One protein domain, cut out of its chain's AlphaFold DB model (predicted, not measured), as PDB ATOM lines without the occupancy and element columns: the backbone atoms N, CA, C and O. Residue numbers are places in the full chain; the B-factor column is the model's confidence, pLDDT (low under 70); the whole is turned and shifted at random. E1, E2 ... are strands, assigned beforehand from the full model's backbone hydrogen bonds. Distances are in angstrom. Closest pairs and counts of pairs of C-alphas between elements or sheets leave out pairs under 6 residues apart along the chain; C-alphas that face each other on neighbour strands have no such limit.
ATOM      1  N   LEU A 595     118.715 143.497 119.886       66.62
ATOM      2  CA  LEU A 595     120.045 143.960 120.312       66.62
ATOM      3  C   LEU A 595     120.789 142.942 121.181       66.62
ATOM      4  O   LEU A 595     122.017 142.962 121.222       66.62
ATOM      5  N   ILE A 596     120.053 142.066 121.863       71.31
ATOM      6  CA  ILE A 596     120.597 140.995 122.707       71.31
ATOM      7  C   ILE A 596     120.243 139.602 122.170       71.31
ATOM      8  O   ILE A 596     120.299 138.613 122.897       71.31
ATOM      9  N   GLY A 597     119.890 139.517 120.884       76.31
ATOM     10  CA  GLY A 597     119.703 138.250 120.174       76.31
ATOM     11  C   GLY A 597     118.311 137.620 120.282       76.31
ATOM     12  O   GLY A 597     118.154 136.471 119.870       76.31
ATOM     13  N   TYR A 598     117.300 138.339 120.779       83.31
ATOM     14  CA  TYR A 598     115.922 137.838 120.884       83.31
ATOM     15  C   TYR A 598     115.004 138.421 119.797       83.31
ATOM     16  O   TYR A 598     115.132 139.591 119.443       83.31
ATOM     17  N   PRO A 599     114.043 137.647 119.259       91.69
ATOM     18  CA  PRO A 599     113.177 138.119 118.184       91.69
ATOM     19  C   PRO A 599     112.117 139.110 118.682       91.69
ATOM     20  O   PRO A 599     111.700 139.093 119.840       91.69
ATOM     21  N   CYS A 600     111.581 139.925 117.777       91.75
ATOM     22  CA  CYS A 600     110.401 140.739 118.079       91.75
ATOM     23  C   CYS A 600     109.133 139.896 118.164       91.75
ATOM     24  O   CYS A 600     108.936 138.950 117.394       91.75
ATOM     25  N   CYS A 601     108.230 140.269 119.066       90.81
ATOM     26  CA  CYS A 601     106.974 139.560 119.222       90.81
ATOM     27  C   CYS A 601     106.093 139.691 117.972       90.81
ATOM     28  O   CYS A 601     105.929 140.789 117.428       90.81
ATOM     29  N   PRO A 602     105.439 138.595 117.539       87.81
ATOM     30  CA  PRO A 602     104.367 138.670 116.557       87.81
ATOM     31  C   PRO A 602     103.278 139.642 117.025       87.81
ATOM     32  O   PRO A 602     102.894 139.621 118.190       87.81
ATOM     33  N   SER A 603     102.690 140.426 116.117       83.25
ATOM     34  CA  SER A 603     101.739 141.505 116.458       83.25
ATOM     35  C   SER A 603     100.466 141.063 117.205       83.25
ATOM     36  O   SER A 603      99.701 141.908 117.677       83.25
ATOM     37  N   ILE A 604     100.202 139.751 117.279       82.94
ATOM     38  CA  ILE A 604      99.108 139.158 118.062       82.94
ATOM     39  C   ILE A 604      99.433 139.079 119.561       82.94
ATOM     40  O   ILE A 604      98.523 139.122 120.387       82.94
ATOM     41  N   ILE A 605     100.715 138.999 119.917       81.00
ATOM     42  CA  ILE A 605     101.188 139.013 121.297       81.00
ATOM     43  C   ILE A 605     101.340 140.473 121.696       81.00
ATOM     44  O   ILE A 605     102.139 141.203 121.126       81.00
ATOM     45  N   LYS A 606     100.519 140.904 122.651       78.94
ATOM     46  CA  LYS A 606     100.539 142.270 123.204       78.94
ATOM     47  C   LYS A 606     100.596 142.286 124.730       78.94
ATOM     48  O   LYS A 606     100.553 143.345 125.340       78.94
ATOM     49  N   THR A 607     100.595 141.105 125.345       71.19
ATOM     50  CA  THR A 607     100.629 140.951 126.800       71.19
ATOM     51  C   THR A 607     102.071 141.027 127.265       71.19
ATOM     52  O   THR A 607     102.900 140.253 126.791       71.19
ATOM     53  N   ILE A 608     102.336 141.954 128.181       87.31
ATOM     54  CA  ILE A 608     103.645 142.157 128.793       87.31
ATOM     55  C   ILE A 608     103.771 141.178 129.963       87.31
ATOM     56  O   ILE A 608     102.932 141.179 130.865       87.31
ATOM     57  N   TYR A 609     104.794 140.331 129.924       70.50
ATOM     58  CA  TYR A 609     105.100 139.342 130.962       70.50
ATOM     59  C   TYR A 609     106.308 139.739 131.815       70.50
ATOM     60  O   TYR A 609     106.396 139.315 132.965       70.50
ATOM     61  N   ALA A 610     107.217 140.548 131.266       61.47
ATOM     62  CA  ALA A 610     108.375 141.095 131.961       61.47
ATOM     63  C   ALA A 610     108.785 142.438 131.335       61.47
ATOM     64  O   ALA A 610     108.406 142.733 130.199       61.47
ATOM     65  N   GLN A 611     109.529 143.248 132.084       81.12
ATOM     66  CA  GLN A 611     110.099 144.517 131.630       81.12
ATOM     67  C   GLN A 611     111.522 144.637 132.172       81.12
ATOM     68  O   GLN A 611     111.743 144.387 133.360       81.12
ATOM     69  N   ASP A 612     112.458 145.028 131.317       70.31
ATOM     70  CA  ASP A 612     113.844 145.337 131.675       70.31
ATOM     71  C   ASP A 612     114.393 146.476 130.790       70.31
ATOM     72  O   ASP A 612     113.637 147.174 130.108       70.31
ATOM     73  N   GLU A 613     115.708 146.698 130.820       61.66
ATOM     74  CA  GLU A 613     116.376 147.751 130.042       61.66
ATOM     75  C   GLU A 613     116.298 147.561 128.512       61.66
ATOM     76  O   GLU A 613     116.538 148.511 127.766       61.66
ATOM     77  N   TYR A 614     115.888 146.381 128.033       72.62
ATOM     78  CA  TYR A 614     115.651 146.063 126.620       72.62
ATOM     79  C   TYR A 614     114.159 146.090 126.242       72.62
ATOM     80  O   TYR A 614     113.783 145.674 125.143       72.62
ATOM     81  N   GLY A 615     113.310 146.647 127.110       83.88
ATOM     82  CA  GLY A 615     111.918 146.987 126.831       83.88
ATOM     83  C   GLY A 615     110.894 146.014 127.415       83.88
ATOM     84  O   GLY A 615     111.139 145.281 128.371       83.88
ATOM     85  N   ASP A 616     109.695 146.054 126.845       89.06
ATOM     86  CA  ASP A 616     108.573 145.206 127.214       89.06
ATOM     87  C   ASP A 616     108.732 143.833 126.565       89.06
ATOM     88  O   ASP A 616     108.928 143.727 125.350       89.06
ATOM     89  N   TRP A 617     108.560 142.776 127.350       89.44
ATOM     90  CA  TRP A 617     108.715 141.403 126.887       89.44
ATOM     91  C   TRP A 617     107.385 140.668 126.830       89.44
ATOM     92  O   TRP A 617     106.615 140.635 127.795       89.44
ATOM     93  N   GLY A 618     107.135 140.034 125.689       87.56
ATOM     94  CA  GLY A 618     106.086 139.043 125.506       87.56
ATOM     95  C   GLY A 618     106.663 137.627 125.487       87.56
ATOM     96  O   GLY A 618     107.869 137.427 125.355       87.56
ATOM     97  N   PHE A 619     105.788 136.629 125.588       81.19
ATOM     98  CA  PHE A 619     106.173 135.225 125.452       81.19
ATOM     99  C   PHE A 619     105.338 134.556 124.358       81.19
ATOM    100  O   PHE A 619     104.105 134.522 124.444       81.19
ATOM    101  N   ASP A 620     105.993 134.031 123.320       85.50
ATOM    102  CA  ASP A 620     105.330 133.279 122.253       85.50
ATOM    103  C   ASP A 620     105.118 131.831 122.688       85.50
ATOM    104  O   ASP A 620     105.965 130.965 122.492       85.50
ATOM    105  N   PHE A 621     103.943 131.539 123.246       72.19
ATOM    106  CA  PHE A 621     103.574 130.192 123.696       72.19
ATOM    107  C   PHE A 621     103.547 129.140 122.581       72.19
ATOM    108  O   PHE A 621     103.585 127.946 122.881       72.19
ATOM    109  N   LYS A 622     103.478 129.542 121.304       76.94
ATOM    110  CA  LYS A 622     103.524 128.599 120.180       76.94
ATOM    111  C   LYS A 622     104.956 128.156 119.885       76.94
ATOM    112  O   LYS A 622     105.155 127.009 119.497       76.94
ATOM    113  N   LYS A 623     105.926 129.055 120.057       79.38
ATOM    114  CA  LYS A 623     107.355 128.786 119.842       79.38
ATOM    115  C   LYS A 623     108.137 128.500 121.125       79.38
ATOM    116  O   LYS A 623     109.260 128.026 121.042       79.38
ATOM    117  N   GLN A 624     107.523 128.743 122.280       80.12
ATOM    118  CA  GLN A 624     108.125 128.651 123.609       80.12
ATOM    119  C   GLN A 624     109.365 129.549 123.786       80.12
ATOM    120  O   GLN A 624     110.311 129.161 124.464       80.12
ATOM    121  N   GLU A 625     109.350 130.756 123.209       85.88
ATOM    122  CA  GLU A 625     110.460 131.720 123.281       85.88
ATOM    123  C   GLU A 625     110.007 133.099 123.790       85.88
ATOM    124  O   GLU A 625     108.858 133.513 123.593       85.88
ATOM    125  N   TRP A 626     110.927 133.813 124.446       88.44
ATOM    126  CA  TRP A 626     110.753 135.221 124.811       88.44
ATOM    127  C   TRP A 626     110.929 136.115 123.584       88.44
ATOM    128  O   TRP A 626     111.776 135.850 122.732       88.44
ATOM    129  N   CYS A 627     110.129 137.177 123.496       89.06
ATOM    130  CA  CYS A 627     110.172 138.114 122.384       89.06
ATOM    131  C   CYS A 627     109.976 139.567 122.843       89.06
ATOM    132  O   CYS A 627     109.296 139.833 123.837       89.06
ATOM    133  N   GLY A 628     110.550 140.520 122.107       92.44
ATOM    134  CA  GLY A 628     110.455 141.949 122.420       92.44
ATOM    135  C   GLY A 628     109.206 142.607 121.839       92.44
ATOM    136  O   GLY A 628     108.932 142.488 120.645       92.44
ATOM    137  N   LEU A 629     108.459 143.338 122.662       82.38
ATOM    138  CA  LEU A 629     107.290 144.128 122.262       82.38
ATOM    139  C   LEU A 629     107.643 145.586 121.946       82.38
ATOM    140  O   LEU A 629     106.898 146.234 121.211       82.38
ATOM    141  N   THR A 630     108.761 146.101 122.463       85.44
ATOM    142  CA  THR A 630     109.159 147.505 122.277       85.44
ATOM    143  C   THR A 630     109.863 147.718 120.932       85.44
ATOM    144  O   THR A 630     110.943 147.158 120.725       85.44
ATOM    145  N   PRO A 631     109.294 148.522 120.009       77.38
ATOM    146  CA  PRO A 631     109.889 148.778 118.700       77.38
ATOM    147  C   PRO A 631     111.257 149.454 118.802       77.38
ATOM    148  O   PRO A 631     111.470 150.326 119.641       77.38
ATOM    149  N   TYR A 632     112.161 149.089 117.899       68.31
ATOM    150  CA  TYR A 632     113.449 149.745 117.743       68.31
ATOM    151  C   TYR A 632     113.245 150.912 116.789       68.31
ATOM    152  O   TYR A 632     113.096 150.732 115.581       68.31
ATOM    153  N   THR A 633     113.188 152.128 117.318       55.22
ATOM    154  CA  THR A 633     113.137 153.339 116.494       55.22
ATOM    155  C   THR A 633     114.555 153.727 116.089       55.22
ATOM    156  O   THR A 633     115.128 154.685 116.603       55.22
ATOM    157  N   GLY A 634     115.149 152.951 115.186       53.38
ATOM    158  CA  GLY A 634     116.414 153.304 114.557       53.38
ATOM    159  C   GLY A 634     116.199 154.243 113.374       53.38
ATOM    160  O   GLY A 634     115.835 153.776 112.302       53.38
TER     161      GLY A 634
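This is residues 595 to 634 of the 679 residues of an uncharacterized protein of Anaeromyces robustus (UniProt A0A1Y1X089). With little regular structure, this is a small three-stranded antiparallel sheet, and the long unnamed stretch 595 to 609 passes beside E3 and arches over one face to reach E1. The 40 printed residues hold no named helix and three strands, E1, E2, E3, with 13 residues, class all strand. The whole is compact, radius of gyration of the C-alphas 9.4 A, but elongated, 28 by 17 by 16 A.

E1, residues 610 to 612, and E2, residues 615 to 620, form a hairpin at 146 degrees, with N 617 and O 610 2.9 A apart. E2 and E3, residues 625 to 628, form another at 147 degrees, with N 618 and O 627 2.9 A apart. The three make a meander, each strand the antiparallel neighbour of the one before. The pairing is staggered: E2 pairs with E1 over 615 to 617 and with E3 over 617 to 620. Edge strands E1 and E3 are apart.

E1 spans 6.9 A from C-alpha 610 at (108.375, 141.095, 131.961). E2 spans 15.9 A. E3 spans 10.3 A to C-alpha 628 at (110.455, 141.949, 122.420).

The C-alphas of Lys 622 and Gly 634, 28.4 A apart, are the farthest pair. The printed part has no cut, and both links between strands are tight. pLDDT is under 70 at 595, 610, 613 and 632 to 634.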